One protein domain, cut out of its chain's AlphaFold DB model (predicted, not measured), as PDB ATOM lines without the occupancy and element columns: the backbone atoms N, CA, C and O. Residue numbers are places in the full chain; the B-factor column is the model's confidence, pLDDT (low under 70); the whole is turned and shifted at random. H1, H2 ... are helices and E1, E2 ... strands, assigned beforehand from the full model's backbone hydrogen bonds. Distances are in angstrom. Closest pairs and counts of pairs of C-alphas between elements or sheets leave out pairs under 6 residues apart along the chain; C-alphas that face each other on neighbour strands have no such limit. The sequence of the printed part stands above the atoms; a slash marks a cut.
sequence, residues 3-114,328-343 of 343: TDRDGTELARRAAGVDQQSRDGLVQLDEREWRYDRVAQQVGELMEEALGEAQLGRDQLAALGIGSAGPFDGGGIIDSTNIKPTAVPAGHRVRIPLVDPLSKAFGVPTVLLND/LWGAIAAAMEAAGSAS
ATOM      1  N   THR A   3     161.324 128.861 152.762       95.56
ATOM      2  CA  THR A   3     162.462 127.961 152.964       95.56
ATOM      3  C   THR A   3     162.162 126.935 154.048       95.56
ATOM      4  O   THR A   3     161.295 127.153 154.897       95.56
ATOM      5  N   ASP A   4     162.903 125.830 154.048       92.56
ATOM      6  CA  ASP A   4     163.008 124.977 155.232       92.56
ATOM      7  C   ASP A   4     163.930 125.610 156.303       92.56
ATOM      8  O   ASP A   4     164.423 126.734 156.155       92.56
ATOM      9  N   ARG A   5     164.150 124.888 157.412       87.69
ATOM     10  CA  ARG A   5     165.014 125.329 158.526       87.69
ATOM     11  C   ARG A   5     166.508 125.289 158.206       87.69
ATOM     12  O   ARG A   5     167.281 125.893 158.941       87.69
ATOM     13  N   ASP A   6     166.904 124.590 157.150       87.12
ATOM     14  CA  ASP A   6     168.296 124.491 156.714       87.12
ATOM     15  C   ASP A   6     168.637 125.575 155.672       87.12
ATOM     16  O   ASP A   6     169.794 125.727 155.274       87.12
ATOM     17  N   GLY A   7     167.640 126.372 155.264       86.62
ATOM     18  CA  GLY A   7     167.786 127.432 154.272       86.62
ATOM     19  C   GLY A   7     167.648 126.944 152.832       86.62
ATOM     20  O   GLY A   7     168.138 127.610 151.923       86.62
ATOM     21  N   THR A   8     167.003 125.801 152.598       92.75
ATOM     22  CA  THR A   8     166.659 125.340 151.247       92.75
ATOM     23  C   THR A   8     165.409 126.068 150.763       92.75
ATOM     24  O   THR A   8     164.377 126.037 151.433       92.75
ATOM     25  N   GLU A   9     165.472 126.708 149.593       95.31
ATOM     26  CA  GLU A   9     164.306 127.337 148.960       95.31
ATOM     27  C   GLU A   9     163.304 126.271 148.488       95.31
ATOM     28  O   GLU A   9     163.651 125.381 147.713       95.31
ATOM     29  N   LEU A  10     162.057 126.369 148.957       95.88
ATOM     30  CA  LEU A  10     160.959 125.462 148.601       95.88
ATOM     31  C   LEU A  10     160.016 126.077 147.563       95.88
ATOM     32  O   LEU A  10     159.462 125.365 146.730       95.88
ATOM     33  N   ALA A  11     159.814 127.394 147.637       95.81
ATOM     34  CA  ALA A  11     158.920 128.125 146.750       95.81
ATOM     35  C   ALA A  11     159.258 129.618 146.701       95.81
ATOM     36  O   ALA A  11     159.703 130.227 147.688       95.81
ATOM     37  N   ARG A  12     158.947 130.244 145.564       94.69
ATOM     38  CA  ARG A  12     159.149 131.679 145.353       94.69
ATOM     39  C   ARG A  12     158.054 132.268 144.481       94.69
ATOM     40  O   ARG A  12     157.679 131.746 143.436       94.69
ATOM     41  N   ARG A  13     157.568 133.425 144.919       94.19
ATOM     42  CA  ARG A  13     156.598 134.251 144.206       94.19
ATOM     43  C   ARG A  13     157.104 135.679 144.154       94.19
ATOM     44  O   ARG A  13     157.749 136.144 145.096       94.19
ATOM     45  N   ALA A  14     156.815 136.342 143.046       90.81
ATOM     46  CA  ALA A  14     157.113 137.743 142.819       90.81
ATOM     47  C   ALA A  14     155.960 138.361 142.028       90.81
ATOM     48  O   ALA A  14     155.487 137.776 141.055       90.81
ATOM     49  N   ALA A  15     155.529 139.545 142.443       88.00
ATOM     50  CA  ALA A  15     154.566 140.356 141.718       88.00
ATOM     51  C   ALA A  15     154.887 141.838 141.924       88.00
ATOM     52  O   ALA A  15     155.567 142.212 142.882       88.00
ATOM     53  N   GLY A  16     154.392 142.680 141.018       81.50
ATOM     54  CA  GLY A  16     154.436 144.126 141.208       81.50
ATOM     55  C   GLY A  16     153.582 144.542 142.407       81.50
ATOM     56  O   GLY A  16     152.488 144.017 142.611       81.50
ATOM     57  N   VAL A  17     154.079 145.499 143.189       77.56
ATOM     58  CA  VAL A  17     153.323 146.099 144.296       77.56
ATOM     59  C   VAL A  17     152.385 147.164 143.741       77.56
ATOM     60  O   VAL A  17     152.766 147.937 142.861       77.56
ATOM     61  N   ASP A  18     151.166 147.234 144.269       77.69
ATOM     62  CA  ASP A  18     150.232 148.301 143.929       77.69
ATOM     63  C   ASP A  18     150.662 149.618 144.586       77.69
ATOM     64  O   ASP A  18     150.484 149.843 145.786       77.69
ATOM     65  N   GLN A  19     151.249 150.493 143.774       75.00
ATOM     66  CA  GLN A  19     151.817 151.759 144.229       75.00
ATOM     67  C   GLN A  19     150.804 152.908 144.285       75.00
ATOM     68  O   GLN A  19     151.141 153.951 144.842       75.00
ATOM     69  N   GLN A  20     149.613 152.772 143.686       70.25
ATOM     70  CA  GLN A  20     148.767 153.928 143.351       70.25
ATOM     71  C   GLN A  20     147.279 153.772 143.671       70.25
ATOM     72  O   GLN A  20     146.576 154.790 143.657       70.25
ATOM     73  N   SER A  21     146.789 152.562 143.951       71.69
ATOM     74  CA  SER A  21     145.364 152.315 144.168       71.69
ATOM     75  C   SER A  21     144.806 153.009 145.411       71.69
ATOM     76  O   SER A  21     145.512 153.411 146.338       71.69
ATOM     77  N   ARG A  22     143.479 153.163 145.403       71.81
ATOM     78  CA  ARG A  22     142.688 153.591 146.563       71.81
ATOM     79  C   ARG A  22     142.285 152.418 147.454       71.81
ATOM     80  O   ARG A  22     141.843 152.643 148.579       71.81
ATOM     81  N   ASP A  23     142.407 151.192 146.958       75.81
ATOM     82  CA  ASP A  23     141.994 149.995 147.681       75.81
ATOM     83  C   ASP A  23     142.845 149.823 148.939       75.81
ATOM     84  O   ASP A  23     144.061 149.959 148.898       75.81
ATOM     85  N   GLY A  24     142.214 149.554 150.082       75.12
ATOM     86  CA  GLY A  24     142.923 149.393 151.357       75.12
ATOM     87  C   GLY A  24     143.488 150.687 151.964       75.12
ATOM     88  O   GLY A  24     144.199 150.605 152.964       75.12
ATOM     89  N   LEU A  25     143.188 151.865 151.403       84.19
ATOM     90  CA  LEU A  25     143.548 153.155 151.992       84.19
ATOM     91  C   LEU A  25     142.485 153.613 153.009       84.19
ATOM     92  O   LEU A  25     141.301 153.702 152.688       84.19
ATOM     93  N   VAL A  26     142.913 153.948 154.225       84.81
ATOM     94  CA  VAL A  26     142.065 154.379 155.344       84.81
ATOM     95  C   VAL A  26     142.648 155.646 155.969       84.81
ATOM     96  O   VAL A  26     143.823 155.680 156.319       84.81
ATOM     97  N   GLN A  27     141.838 156.689 156.145       86.62
ATOM     98  CA  GLN A  27     142.249 157.877 156.897       86.62
ATOM     99  C   GLN A  27     142.209 157.577 158.402       86.62
ATOM    100  O   GLN A  27     141.174 157.132 158.900       86.62
ATOM    101  N   LEU A  28     143.314 157.806 159.119       82.94
ATOM    102  CA  LEU A  28     143.371 157.615 160.573       82.94
ATOM    103  C   LEU A  28     142.989 158.898 161.317       82.94
ATOM    104  O   LEU A  28     142.179 158.851 162.241       82.94
ATOM    105  N   ASP A  29     143.530 160.036 160.882       83.12
ATOM    106  CA  ASP A  29     143.177 161.367 161.378       83.12
ATOM    107  C   ASP A  29     143.411 162.456 160.305       83.12
ATOM    108  O   ASP A  29     143.580 162.167 159.118       83.12
ATOM    109  N   GLU A  30     143.375 163.735 160.693       80.69
ATOM    110  CA  GLU A  30     143.595 164.863 159.775       80.69
ATOM    111  C   GLU A  30     145.009 164.914 159.165       80.69
ATOM    112  O   GLU A  30     145.229 165.685 158.237       80.69
ATOM    113  N   ARG A  31     145.985 164.149 159.671       84.31
ATOM    114  CA  ARG A  31     147.400 164.229 159.275       84.31
ATOM    115  C   ARG A  31     148.004 162.895 158.836       84.31
ATOM    116  O   ARG A  31     149.070 162.919 158.215       84.31
ATOM    117  N   GLU A  32     147.346 161.769 159.103       88.38
ATOM    118  CA  GLU A  32     147.867 160.432 158.811       88.38
ATOM    119  C   GLU A  32     146.866 159.511 158.092       88.38
ATOM    120  O   GLU A  32     145.691 159.385 158.454       88.38
ATOM    121  N   TRP A  33     147.378 158.816 157.075       91.69
ATOM    122  CA  TRP A  33     146.690 157.797 156.292       91.69
ATOM    123  C   TRP A  33     147.358 156.439 156.468       91.69
ATOM    124  O   TRP A  33     148.573 156.341 156.590       91.69
ATOM    125  N   ARG A  34     146.566 155.376 156.410       91.50
ATOM    126  CA  ARG A  34     146.999 153.983 156.472       91.50
ATOM    127  C   ARG A  34     146.714 153.291 155.145       91.50
ATOM    128  O   ARG A  34     145.588 153.351 154.671       91.50
ATOM    129  N   TYR A  35     147.700 152.612 154.570       91.81
ATOM    130  CA  TYR A  35     147.579 151.889 153.304       91.81
ATOM    131  C   TYR A  35     147.863 150.392 153.492       91.81
ATOM    132  O   TYR A  35     149.011 149.955 153.483       91.81
ATOM    133  N   ASP A  36     146.806 149.598 153.684       90.88
ATOM    134  CA  ASP A  36     146.887 148.158 153.978       90.88
ATOM    135  C   ASP A  36     147.112 147.279 152.736       90.88
ATOM    136  O   ASP A  36     147.426 146.094 152.870       90.88
ATOM    137  N   ARG A  37     146.956 147.831 151.525       90.06
ATOM    138  CA  ARG A  37     146.986 147.054 150.274       90.06
ATOM    139  C   ARG A  37     148.274 146.267 150.096       90.06
ATOM    140  O   ARG A  37     148.229 145.115 149.681       90.06
ATOM    141  N   VAL A  38     149.404 146.864 150.467       90.88
ATOM    142  CA  VAL A  38     150.715 146.216 150.356       90.88
ATOM    143  C   VAL A  38     150.772 144.960 151.227       90.88
ATOM    144  O   VAL A  38     151.189 143.911 150.752       90.88
ATOM    145  N   ALA A  39     150.295 145.022 152.475       93.06
ATOM    146  CA  ALA A  39     150.273 143.851 153.351       93.06
ATOM    147  C   ALA A  39     149.322 142.761 152.843       93.06
ATOM    148  O   ALA A  39     149.639 141.580 152.957       93.06
ATOM    149  N   GLN A  40     148.184 143.142 152.255       92.81
ATOM    150  CA  GLN A  40     147.262 142.189 151.629       92.81
ATOM    151  C   GLN A  40     147.932 141.454 150.464       92.81
ATOM    152  O   GLN A  40     147.931 140.230 150.452       92.81
ATOM    153  N   GLN A  41     148.575 142.188 149.551       92.62
ATOM    154  CA  GLN A  41     149.290 141.603 148.412       92.62
ATOM    155  C   GLN A  41     150.442 140.700 148.855       92.62
ATOM    156  O   GLN A  41     150.619 139.610 148.321       92.62
ATOM    157  N   VAL A  42     151.217 141.121 149.860       93.69
ATOM    158  CA  VAL A  42     152.266 140.273 150.441       93.69
ATOM    159  C   VAL A  42     151.654 138.998 151.028       93.69
ATOM    160  O   VAL A  42     152.183 137.918 150.795       93.69
ATOM    161  N   GLY A  43     150.526 139.096 151.737       95.12
ATOM    162  CA  GLY A  43     149.812 137.933 152.263       95.12
ATOM    163  C   GLY A  43     149.334 136.978 151.168       95.12
ATOM    164  O   GLY A  43     149.563 135.778 151.274       95.12
ATOM    165  N   GLU A  44     148.743 137.500 150.092       95.00
ATOM    166  CA  GLU A  44     148.319 136.723 148.918       95.00
ATOM    167  C   GLU A  44     149.505 135.964 148.291       95.00
ATOM    168  O   GLU A  44     149.439 134.748 148.111       95.00
ATOM    169  N   LEU A  45     150.636 136.643 148.070       95.44
ATOM    170  CA  LEU A  45     151.856 136.018 147.540       95.44
ATOM    171  C   LEU A  45     152.430 134.946 148.471       95.44
ATOM    172  O   LEU A  45     153.005 133.960 148.002       95.44
ATOM    173  N   MET A  46     152.302 135.132 149.785       95.50
ATOM    174  CA  MET A  46     152.745 134.138 150.759       95.50
ATOM    175  C   MET A  46     151.851 132.896 150.758       95.50
ATOM    176  O   MET A  46     152.386 131.792 150.817       95.50
ATOM    177  N   GLU A  47     150.530 133.038 150.621       95.94
ATOM    178  CA  GLU A  47     149.626 131.890 150.437       95.94
ATOM    179  C   GLU A  47     149.956 131.104 149.166       95.94
ATOM    180  O   GLU A  47     150.043 129.877 149.193       95.94
ATOM    181  N   GLU A  48     150.195 131.803 148.055       96.44
ATOM    182  CA  GLU A  48     150.582 131.168 146.795       96.44
ATOM    183  C   GLU A  48     151.910 130.411 146.913       96.44
ATOM    184  O   GLU A  48     152.045 129.308 146.375       96.44
ATOM    185  N   ALA A  49     152.887 130.983 147.623       96.19
ATOM    186  CA  ALA A  49     154.178 130.342 147.852       96.19
ATOM    187  C   ALA A  49     154.061 129.126 148.788       96.19
ATOM    188  O   ALA A  49     154.687 128.101 148.531       96.19
ATOM    189  N   LEU A  50     153.233 129.193 149.837       96.38
ATOM    190  CA  LEU A  50     152.946 128.039 150.700       96.38
ATOM    191  C   LEU A  50     152.245 126.916 149.926       96.38
ATOM    192  O   LEU A  50     152.616 125.751 150.064       96.38
ATOM    193  N   GLY A  51     151.285 127.266 149.065       96.44
ATOM    194  CA  GLY A  51     150.595 126.314 148.198       96.44
ATOM    195  C   GLY A  51     151.538 125.598 147.227       96.44
ATOM    196  O   GLY A  51     151.445 124.382 147.071       96.44
ATOM    197  N   GLU A  52     152.485 126.320 146.618       96.44
ATOM    198  CA  GLU A  52     153.534 125.725 145.772       96.44
ATOM    199  C   GLU A  52     154.468 124.802 146.554       96.44
ATOM    200  O   GLU A  52     154.780 123.709 146.081       96.44
ATOM    201  N   ALA A  53     154.863 125.210 147.762       96.06
ATOM    202  CA  ALA A  53     155.673 124.393 148.661       96.06
ATOM    203  C   ALA A  53     154.904 123.195 149.252       96.06
ATOM    204  O   ALA A  53     155.508 122.362 149.925       96.06
ATOM    205  N   GLN A  54     153.589 123.095 149.010       96.19
ATOM    206  CA  GLN A  54     152.693 122.086 149.586       96.19
ATOM    207  C   GLN A  54     152.702 122.096 151.126       96.19
ATOM    208  O   GLN A  54     152.656 121.044 151.764       96.19
ATOM    209  N   LEU A  55     152.759 123.291 151.720       95.56
ATOM    210  CA  LEU A  55     152.792 123.498 153.167       95.56
ATOM    211  C   LEU A  55     151.501 124.146 153.673       95.56
ATOM    212  O   LEU A  55     150.954 125.058 153.051       95.56
ATOM    213  N   GLY A  56     151.036 123.696 154.839       94.06
ATOM    214  CA  GLY A  56     149.980 124.359 155.604       94.06
ATOM    215  C   GLY A  56     150.510 125.534 156.432       94.06
ATOM    216  O   GLY A  56     151.692 125.595 156.775       94.06
ATOM    217  N   ARG A  57     149.626 126.473 156.805       92.31
ATOM    218  CA  ARG A  57     149.982 127.612 157.681       92.31
ATOM    219  C   ARG A  57     150.509 127.170 159.048       92.31
ATOM    220  O   ARG A  57     151.331 127.857 159.632       92.31
ATOM    221  N   ASP A  58     150.051 126.028 159.549       92.88
ATOM    222  CA  ASP A  58     150.500 125.407 160.800       92.88
ATOM    223  C   ASP A  58     151.961 124.930 160.755       92.88
ATOM    224  O   ASP A  58     152.573 124.711 161.799       92.88
ATOM    225  N   GLN A  59     152.535 124.806 159.556       94.19
ATOM    226  CA  GLN A  59     153.943 124.472 159.344       94.19
ATOM    227  C   GLN A  59     154.831 125.717 159.201       94.19
ATOM    228  O   GLN A  59     156.058 125.595 159.176       94.19
ATOM    229  N   LEU A  60     154.240 126.912 159.112       95.31
ATOM    230  CA  LEU A  60     154.975 128.168 159.065       95.31
ATOM    231  C   LEU A  60     155.433 128.542 160.480       95.31
ATOM    232  O   LEU A  60     154.634 128.589 161.408       95.31
ATOM    233  N   ALA A  61     156.725 128.823 160.648       96.06
ATOM    234  CA  ALA A  61     157.287 129.150 161.960       96.06
ATOM    235  C   ALA A  61     157.359 130.662 162.234       96.06
ATOM    236  O   ALA A  61     157.162 131.090 163.367       96.06
ATOM    237  N   ALA A  62     157.662 131.462 161.210       97.19
ATOM    238  CA  ALA A  62     157.807 132.914 161.291       97.19
ATOM    239  C   ALA A  62     157.790 133.538 159.889       97.19
ATOM    240  O   ALA A  62     157.949 132.843 158.883       97.19
ATOM    241  N   LEU A  63     157.642 134.860 159.835       97.38
ATOM    242  CA  LEU A  63     157.775 135.677 158.632       97.38
ATOM    243  C   LEU A  63     158.851 136.740 158.838       97.38
ATOM    244  O   LEU A  63     158.933 137.363 159.894       97.38
ATOM    245  N   GLY A  64     159.638 136.989 157.800       96.75
ATOM    246  CA  GLY A  64     160.599 138.080 157.766       96.75
ATOM    247  C   GLY A  64     160.372 138.945 156.541       96.75
ATOM    248  O   GLY A  64     160.021 138.447 155.469       96.75
ATOM    249  N   ILE A  65     160.561 140.248 156.706       95.94
ATOM    250  CA  ILE A  65     160.334 141.251 155.671       95.94
ATOM    251  C   ILE A  65     161.559 142.157 155.628       95.94
ATOM    252  O   ILE A  65     161.916 142.751 156.639       95.94
ATOM    253  N   GLY A  66     162.189 142.280 154.462       93.88
ATOM    254  CA  GLY A  66     163.202 143.300 154.190       93.88
ATOM    255  C   GLY A  66     162.596 144.394 153.317       93.88
ATOM    256  O   GLY A  66     161.932 144.086 152.325       93.88
ATOM    257  N   SER A  67     162.776 145.662 153.679       90.62
ATOM    258  CA  SER A  67     162.253 146.775 152.883       90.62
ATOM    259  C   SER A  67     163.123 148.024 152.969       90.62
ATOM    260  O   SER A  67     163.973 148.139 153.844       90.62
ATOM    261  N   ALA A  68     162.887 148.977 152.071       85.81
ATOM    262  CA  ALA A  68     163.428 150.322 152.209       85.81
ATOM    263  C   ALA A  68     162.544 151.134 153.171       85.81
ATOM    264  O   ALA A  68     161.315 151.035 153.136       85.81
ATOM    265  N   GLY A  69     163.185 151.921 154.034       78.88
ATOM    266  CA  GLY A  69     162.514 152.754 155.032       78.88
ATOM    267  C   GLY A  69     161.990 154.091 154.486       78.88
ATOM    268  O   GLY A  69     161.923 154.286 153.266       78.88
ATOM    269  N   PRO A  70     161.646 155.035 155.385       82.75
ATOM    270  CA  PRO A  70     161.776 154.969 156.854       82.75
ATOM    271  C   PRO A  70     160.703 154.095 157.541       82.75
ATOM    272  O   PRO A  70     159.660 153.804 156.956       82.75
ATOM    273  N   PHE A  71     160.948 153.677 158.791       84.94
ATOM    274  CA  PHE A  71     160.086 152.745 159.539       84.94
ATOM    275  C   PHE A  71     159.486 153.342 160.813       84.94
ATOM    276  O   PHE A  71     160.132 154.133 161.495       84.94
ATOM    277  N   ASP A  72     158.275 152.898 161.162       83.12
ATOM    278  CA  ASP A  72     157.645 153.165 162.460       83.12
ATOM    279  C   ASP A  72     156.639 152.062 162.846       83.12
ATOM    280  O   ASP A  72     155.738 151.695 162.074       83.12
ATOM    281  N   GLY A  73     156.789 151.514 164.055       82.12
ATOM    282  CA  GLY A  73     155.866 150.544 164.656       82.12
ATOM    283  C   GLY A  73     155.584 149.290 163.814       82.12
ATOM    284  O   GLY A  73     154.442 148.836 163.765       82.12
ATOM    285  N   GLY A  74     156.569 148.766 163.074       86.81
ATOM    286  CA  GLY A  74     156.374 147.601 162.194       86.81
ATOM    287  C   GLY A  74     155.689 147.917 160.853       86.81
ATOM    288  O   GLY A  74     155.068 147.046 160.237       86.81
ATOM    289  N   GLY A  75     155.773 149.168 160.400       90.25
ATOM    290  CA  GLY A  75     155.340 149.602 159.075       90.25
ATOM    291  C   GLY A  75     156.331 150.570 158.435       90.25
ATOM    292  O   GLY A  75     157.233 151.075 159.102       90.25
ATOM    293  N   ILE A  76     156.145 150.821 157.143       90.69
ATOM    294  CA  ILE A  76     156.895 151.822 156.374       90.69
ATOM    295  C   ILE A  76     156.139 153.146 156.449       90.69
ATOM    296  O   ILE A  76     154.909 153.158 156.357       90.69
ATOM    297  N   ILE A  77     156.858 154.253 156.592       88.44
ATOM    298  CA  ILE A  77     156.296 155.603 156.632       88.44
ATOM    299  C   ILE A  77     156.774 156.385 155.416       88.44
ATOM    300  O   ILE A  77     157.948 156.333 155.080       88.44
ATOM    301  N   ASP A  78     155.867 157.114 154.766       85.75
ATOM    302  CA  ASP A  78     156.174 158.078 153.701       85.75
ATOM    303  C   ASP A  78     157.123 157.523 152.626       85.75
ATOM    304  O   ASP A  78     158.062 158.185 152.179       85.75
ATOM    305  N   SER A  79     156.863 156.277 152.213       82.75
ATOM    306  CA  SER A  79     157.676 155.579 151.221       82.75
ATOM    307  C   SER A  79     157.856 156.432 149.964       82.75
ATOM    308  O   SER A  79     156.902 156.934 149.364       82.75
ATOM    309  N   THR A  80     159.101 156.558 149.513       75.00
ATOM    310  CA  THR A  80     159.422 157.260 148.267       75.00
ATOM    311  C   THR A  80     158.888 156.525 147.036       75.00
ATOM    312  O   THR A  80     158.572 157.183 146.041       75.00
ATOM    313  N   ASN A  81     158.728 155.201 147.138       76.31
ATOM    314  CA  ASN A  81     158.364 154.299 146.042       76.31
ATOM    315  C   ASN A  81     156.898 153.836 146.080       76.31
ATOM    316  O   ASN A  81     156.395 153.330 145.081       76.31
ATOM    317  N   ILE A  82     156.203 153.993 147.210       80.94
ATOM    318  CA  ILE A  82     154.800 153.591 147.369       80.94
ATOM    319  C   ILE A  82     153.996 154.830 147.762       80.94
ATOM    320  O   ILE A  82     153.990 155.236 148.922       80.94
ATOM    321  N   LYS A  83     153.331 155.446 146.776       77.81
ATOM    322  CA  LYS A  83     152.607 156.718 146.923       77.81
ATOM    323  C   LYS A  83     151.161 156.578 146.440       77.81
ATOM    324  O   LYS A  83     150.870 156.910 145.287       77.81
ATOM    325  N   PRO A  84     150.240 156.129 147.311       79.12
ATOM    326  CA  PRO A  84     148.830 156.005 146.965       79.12
ATOM    327  C   PRO A  84     148.275 157.350 146.485       79.12
ATOM    328  O   PRO A  84     148.327 158.354 147.196       79.12
ATOM    329  N   THR A  85     147.728 157.382 145.270       74.19
ATOM    330  CA  THR A  85     147.365 158.635 144.576       74.19
ATOM    331  C   THR A  85     146.187 159.381 145.207       74.19
ATOM    332  O   THR A  85     145.926 160.535 144.875       74.19
ATOM    333  N   ALA A  86     145.459 158.732 146.116       78.62
ATOM    334  CA  ALA A  86     144.347 159.332 146.846       78.62
ATOM    335  C   ALA A  86     144.757 160.131 148.085       78.62
ATOM    336  O   ALA A  86     143.899 160.803 148.658       78.62
ATOM    337  N   VAL A  87     146.023 160.078 148.500       82.19
ATOM    338  CA  VAL A  87     146.479 160.814 149.680       82.19
ATOM    339  C   VAL A  87     146.728 162.276 149.301       82.19
ATOM    340  O   VAL A  87     147.522 162.542 148.393       82.19
ATOM    341  N   PRO A  88     146.077 163.251 149.967       81.88
ATOM    342  CA  PRO A  88     146.331 164.658 149.693       81.88
ATOM    343  C   PRO A  88     147.785 165.033 149.996       81.88
ATOM    344  O   PRO A  88     148.381 164.557 150.964       81.88
ATOM    345  N   ALA A  89     148.345 165.942 149.196       81.94
ATOM    346  CA  ALA A  89     149.711 166.417 149.389       81.94
ATOM    347  C   ALA A  89     149.940 166.920 150.829       81.94
ATOM    348  O   ALA A  89     149.088 167.591 151.413       81.94
ATOM    349  N   GLY A  90     151.100 166.584 151.395       81.56
ATOM    350  CA  GLY A  90     151.491 166.986 152.750       81.56
ATOM    351  C   GLY A  90     150.927 166.127 153.886       81.56
ATOM    352  O   GLY A  90     151.217 166.429 155.040       81.56
ATOM    353  N   HIS A  91     150.160 165.072 153.593       86.31
ATOM    354  CA  HIS A  91     149.728 164.103 154.603       86.31
ATOM    355  C   HIS A  91     150.681 162.912 154.664       86.31
ATOM    356  O   HIS A  91     151.239 162.512 153.641       86.31
ATOM    357  N   ARG A  92     150.832 162.342 155.863       88.56
ATOM    358  CA  ARG A  92     151.676 161.166 156.083       88.56
ATOM    359  C   ARG A  92     150.955 159.897 155.657       88.56
ATOM    360  O   ARG A  92     149.744 159.777 155.860       88.56
ATOM    361  N   VAL A  93     151.699 158.940 155.117       90.31
ATOM    362  CA  VAL A  93     151.195 157.610 154.756       90.31
ATOM    363  C   VAL A  93     151.963 156.547 155.514       90.31
ATOM    364  O   VAL A  93     153.179 156.431 155.395       90.31
ATOM    365  N   ARG A  94     151.230 155.718 156.250       92.12
ATOM    366  CA  ARG A  94     151.724 154.527 156.925       92.12
ATOM    367  C   ARG A  94     151.303 153.275 156.171       92.12
ATOM    368  O   ARG A  94     150.123 153.058 155.916       92.12
ATOM    369  N   ILE A  95     152.264 152.409 155.889       92.69
ATOM    370  CA  ILE A  95     152.068 151.099 155.270       92.69
ATOM    371  C   ILE A  95     152.365 150.049 156.349       92.69
ATOM    372  O   ILE A  95     153.531 149.703 156.565       92.69
ATOM    373  N   PRO A  96     151.356 149.585 157.107       93.31
ATOM    374  CA  PRO A  96     151.565 148.579 158.140       93.31
ATOM    375  C   PRO A  96     151.889 147.230 157.497       93.31
ATOM    376  O   PRO A  96     151.201 146.820 156.569       93.31
ATOM    377  N   LEU A  97     152.897 146.520 158.007       94.62
ATOM    378  CA  LEU A  97     153.294 145.211 157.473       94.62
ATOM    379  C   LEU A  97     153.272 144.131 158.550       94.62
ATOM    380  O   LEU A  97     152.633 143.099 158.369       94.62
ATOM    381  N   VAL A  98     153.906 144.393 159.694       95.81
ATOM    382  CA  VAL A  98     154.078 143.402 160.764       95.81
ATOM    383  C   VAL A  98     152.737 142.977 161.361       95.81
ATOM    384  O   VAL A  98     152.402 141.797 161.309       95.81
ATOM    385  N   ASP A  99     151.937 143.917 161.877       95.38
ATOM    386  CA  ASP A  99     150.680 143.574 162.559       95.38
ATOM    387  C   ASP A  99     149.669 142.844 161.660       95.38
ATOM    388  O   ASP A  99     149.101 141.844 162.112       95.38
ATOM    389  N   PRO A 100     149.386 143.299 160.417       95.44
ATOM    390  CA  PRO A 100     148.436 142.604 159.555       95.44
ATOM    391  C   PRO A 100     148.900 141.190 159.198       95.44
ATOM    392  O   PRO A 100     148.099 140.260 159.276       95.44
ATOM    393  N   LEU A 101     150.181 141.013 158.856       96.81
ATOM    394  CA  LEU A 101     150.724 139.712 158.462       96.81
ATOM    395  C   LEU A 101     150.839 138.763 159.659       96.81
ATOM    396  O   LEU A 101     150.406 137.616 159.568       96.81
ATOM    397  N   SER A 102     151.295 139.244 160.816       96.75
ATOM    398  CA  SER A 102     151.353 138.425 162.030       96.75
ATOM    399  C   SER A 102     149.966 137.926 162.440       96.75
ATOM    400  O   SER A 102     149.801 136.745 162.740       96.75
ATOM    401  N   LYS A 103     148.930 138.776 162.358       95.69
ATOM    402  CA  LYS A 103     147.537 138.361 162.610       95.69
ATOM    403  C   LYS A 103     147.011 137.385 161.561       95.69
ATOM    404  O   LYS A 103     146.275 136.470 161.916       95.69
ATOM    405  N   ALA A 104     147.348 137.587 160.288       95.25
ATOM    406  CA  ALA A 104     146.866 136.745 159.197       95.25
ATOM    407  C   ALA A 104     147.450 135.323 159.248       95.25
ATOM    408  O   ALA A 104     146.725 134.359 158.993       95.25
ATOM    409  N   PHE A 105     148.732 135.195 159.598       95.94
ATOM    410  CA  PHE A 105     149.457 133.922 159.586       95.94
ATOM    411  C   PHE A 105     149.626 133.284 160.970       95.94
ATOM    412  O   PHE A 105     149.921 132.098 161.048       95.94
ATOM    413  N   GLY A 106     149.406 134.028 162.058       95.88
ATOM    414  CA  GLY A 106     149.494 133.509 163.426       95.88
ATOM    415  C   GLY A 106     150.922 133.230 163.903       95.88
ATOM    416  O   GLY A 106     151.104 132.463 164.842       95.88
ATOM    417  N   VAL A 107     151.925 133.842 163.266       96.50
ATOM    418  CA  VAL A 107     153.350 133.611 163.542       96.50
ATOM    419  C   VAL A 107     154.086 134.924 163.837       96.50
ATOM    420  O   VAL A 107     153.634 135.998 163.406       96.50
ATOM    421  N   PRO A 108     155.234 134.873 164.543       96.75
ATOM    422  CA  PRO A 108     156.127 136.018 164.667       96.75
ATOM    423  C   PRO A 108     156.457 136.596 163.290       96.75
ATOM    424  O   PRO A 108     156.797 135.863 162.364       96.75
ATOM    425  N   THR A 109     156.325 137.913 163.145       96.69
ATOM    426  CA  THR A 109     156.655 138.629 161.908       96.69
ATOM    427  C   THR A 109     157.643 139.734 162.232       96.69
ATOM    428  O   THR A 109     157.386 140.541 163.123       96.69
ATOM    429  N   VAL A 110     158.764 139.774 161.518       94.69
ATOM    430  CA  VAL A 110     159.810 140.784 161.705       94.69
ATOM    431  C   VAL A 110     159.988 141.621 160.445       94.69
ATOM    432  O   VAL A 110     159.894 141.112 159.329       94.69
ATOM    433  N   LEU A 111     160.234 142.915 160.633       93.25
ATOM    434  CA  LEU A 111     160.526 143.868 159.567       93.25
ATOM    435  C   LEU A 111     161.922 144.439 159.790       93.25
ATOM    436  O   LEU A 111     162.229 144.920 160.880       93.25
ATOM    437  N   LEU A 112     162.737 144.397 158.746       91.81
ATOM    438  CA  LEU A 112     164.092 144.914 158.717       91.81
ATOM    439  C   LEU A 112     164.243 145.964 157.622       91.81
ATOM    440  O   LEU A 112     163.675 145.848 156.531       91.81
ATOM    441  N   ASN A 113     165.093 146.945 157.916       90.81
ATOM    442  CA  ASN A 113     165.737 147.751 156.893       90.81
ATOM    443  C   ASN A 113     166.485 146.843 155.898       90.81
ATOM    444  O   ASN A 113     167.037 145.811 156.280       90.81
ATOM    445  N   ASP A 114     166.506 147.230 154.628       92.06
ATOM    446  CA  ASP A 114     167.126 146.497 153.527       92.06
ATOM    447  C   ASP A 114     168.615 146.209 153.747       92.06
ATOM    448  O   ASP A 114     169.056 145.092 153.501       92.06
ATOM    449  N   LEU A 328     166.443 139.378 150.633       95.62
ATOM    450  CA  LEU A 328     165.440 138.328 150.791       95.62
ATOM    451  C   LEU A 328     165.958 137.200 151.691       95.62
ATOM    452  O   LEU A 328     165.244 136.745 152.583       95.62
ATOM    453  N   TRP A 329     167.218 136.803 151.513       97.62
ATOM    454  CA  TRP A 329     167.904 135.873 152.411       97.62
ATOM    455  C   TRP A 329     168.080 136.446 153.818       97.62
ATOM    456  O   TRP A 329     167.911 135.728 154.800       97.62
ATOM    457  N   GLY A 330     168.328 137.751 153.930       97.44
ATOM    458  CA  GLY A 330     168.311 138.477 155.195       97.44
ATOM    459  C   GLY A 330     166.981 138.406 155.931       97.44
ATOM    460  O   GLY A 330     166.936 138.155 157.134       97.44
ATOM    461  N   ALA A 331     165.881 138.576 155.200       97.00
ATOM    462  CA  ALA A 331     164.541 138.432 155.746       97.00
ATOM    463  C   ALA A 331     164.286 137.000 156.258       97.00
ATOM    464  O   ALA A 331     163.735 136.829 157.344       97.00
ATOM    465  N   ILE A 332     164.745 135.970 155.536       97.25
ATOM    466  CA  ILE A 332     164.683 134.577 156.011       97.25
ATOM    467  C   ILE A 332     165.519 134.378 157.278       97.25
ATOM    468  O   ILE A 332     165.016 133.806 158.243       97.25
ATOM    469  N   ALA A 333     166.755 134.885 157.316       96.12
ATOM    470  CA  ALA A 333     167.618 134.793 158.495       96.12
ATOM    471  C   ALA A 333     166.930 135.374 159.743       96.12
ATOM    472  O   ALA A 333     166.886 134.735 160.794       96.12
ATOM    473  N   ALA A 334     166.306 136.541 159.595       95.62
ATOM    474  CA  ALA A 334     165.567 137.195 160.666       95.62
ATOM    475  C   ALA A 334     164.326 136.404 161.110       95.62
ATOM    476  O   ALA A 334     164.040 136.306 162.304       95.62
ATOM    477  N   ALA A 335     163.598 135.805 160.162       96.38
ATOM    478  CA  ALA A 335     162.470 134.932 160.472       96.38
ATOM    479  C   ALA A 335     162.922 133.704 161.282       96.38
ATOM    480  O   ALA A 335     162.265 133.325 162.250       96.38
ATOM    481  N   MET A 336     164.063 133.104 160.932       94.19
ATOM    482  CA  MET A 336     164.622 131.961 161.661       94.19
ATOM    483  C   MET A 336     165.007 132.324 163.102       94.19
ATOM    484  O   MET A 336     164.713 131.559 164.021       94.19
ATOM    485  N   GLU A 337     165.606 133.498 163.320       92.56
ATOM    486  CA  GLU A 337     165.919 134.002 164.667       92.56
ATOM    487  C   GLU A 337     164.651 134.260 165.497       92.56
ATOM    488  O   GLU A 337     164.580 133.880 166.672       92.56
ATOM    489  N   ALA A 338     163.615 134.835 164.877       92.75
ATOM    490  CA  ALA A 338     162.323 135.062 165.521       92.75
ATOM    491  C   ALA A 338     161.618 133.748 165.896       92.75
ATOM    492  O   ALA A 338     161.058 133.639 166.987       92.75
ATOM    493  N   ALA A 339     161.686 132.732 165.029       91.31
ATOM    494  CA  ALA A 339     161.136 131.407 165.300       91.31
ATOM    495  C   ALA A 339     161.850 130.706 166.469       91.31
ATOM    496  O   ALA A 339     161.187 130.106 167.312       91.31
ATOM    497  N   GLY A 340     163.183 130.800 166.544       84.69
ATOM    498  CA  GLY A 340     163.973 130.197 167.625       84.69
ATOM    499  C   GLY A 340     163.819 130.894 168.981       84.69
ATOM    500  O   GLY A 340     164.006 130.264 170.015       84.69
ATOM    501  N   SER A 341     163.450 132.178 168.990       69.88
ATOM    502  CA  SER A 341     163.193 132.941 170.224       69.88
ATOM    503  C   SER A 341     161.787 132.710 170.802       69.88
ATOM    504  O   SER A 341     161.523 133.090 171.940       69.88
ATOM    505  N   ALA A 342     160.874 132.132 170.011       55.81
ATOM    506  CA  ALA A 342     159.482 131.876 170.385       55.81
ATOM    507  C   ALA A 342     159.236 130.463 170.961       55.81
ATOM    508  O   ALA A 342     158.116 130.175 171.390       55.81
ATOM    509  N   SER A 343     160.257 129.595 170.957       41.34
ATOM    510  CA  SER A 343     160.244 128.218 171.487       41.34
ATOM    511  C   SER A 343     160.963 128.105 172.824       41.34
ATOM    512  O   SER A 343     160.440 127.394 173.709       41.34
TER     513      SER A 343
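Overview. This is residues 3 to 114 and 328 to 343 of the 343 residues of an uncharacterized protein of Armatimonadetes bacterium CG_4_8_14_3_um_filter_66_20 (UniProt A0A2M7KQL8). A small four-stranded sheet, E2 E3 E6 E5, makes one end of an elongated body; the parallel strand pair E4 and E7, with H3 packed on it, lies nearer the middle, and E1 and the last residues of H1 lie at the end away from the sheet. H1, the longest helix, runs lengthwise from the sheet toward the far end, where E1 lies beside it, while the short helix H2 lies near E7 and touches part of H1. The printed part has 128 residues, with three named helices and seven named strands in the order E1 E2 E3 H1 E4 E5 E6 H2 E7 H3; the sheet of four is mixed, the pair E4 and E7 is parallel, and the class is mixed, helices and strands. The whole is compact, with a radius of gyration of the C-alphas of 15.2 A, and the C-alphas span 46 by 27 by 23 A.

Along the chain. The sheet of four holds E2, residues 25 to 27, E3, residues 32 to 35, E6, residues 92 to 96, and E5, residues 75 to 77. E6 is 12.8 A from first to last C-alpha, and E3 is 10.2 A. H1, residues 37 to 52, is 22.8 A long and begins at C-alpha 37 at (146.986, 147.054, 150.274). H2, residues 98 to 105, is 10.6 A long. E4, residues 63 to 67, is 13.3 A long, and E7, residues 109 to 113, is 13.8 A long. H3, residues 328 to 341, is 20.3 A long and ends at C-alpha 341 at (163.193, 132.941, 170.224). E1, residues 9 to 11, begins at C-alpha 9 at (164.306, 127.337, 148.960).

Arrangement. The sheet runs E2 E3 E6 E5, with E2 and E5 as edge strands, and from edge to edge the strands' lines turn by 71 degrees. E2 and E3 form an antiparallel hairpin, with N 26 and O 34 at 2.8 A. E3 and E6 are parallel, at 37 degrees between their directions, with N 33 and O 92 at 2.8 A. E5 and E6 form an antiparallel hairpin, with N 76 and O 95 at 2.9 A. The pairing of E6 is staggered: residues 92 to 94 pair with E3 and residues 94 to 96 with E5. H1 is on this sheet but only grazes it, with its residues 37 to 39. With its residues 39 to 43 alone H1 touches H2, the closest C-alphas being those of Gly 43 and Leu 101, 6.5 A apart; they run the same way at a steep tilt of 36 degrees, only just past shallow. E4 and E7 are parallel at 21 degrees, with N 65 and O 110 at 2.8 A. The closest C-alphas of H2 and E7 are those of Ser 102 and Thr 109, 5.3 A apart. Those of E4 and H3 are Gly 64 and Ala 331, 4.4 A apart. H3 is apart from H1 and H2. E1 pairs with no named strand; its closest C-alpha to H1 is that of Ala 11, 5.3 A from that of Ala 49. In H1, H2 and H3 every O i to N i+4 pair is within hydrogen-bond range.

Size, cuts and confidence. The C-alphas of Asp 6 and Glu 30 are the two farthest apart, at 47.4 A. Residues 115 to 327 are not printed, and C-alphas 114 and 328 are 8.8 A apart across this cut. The links E1 to E2, with 13 residues, and E5 to E6, with 14 residues, are long. The mean pLDDT of the printed part is 89.0, and residues 341 to 343 are under 70.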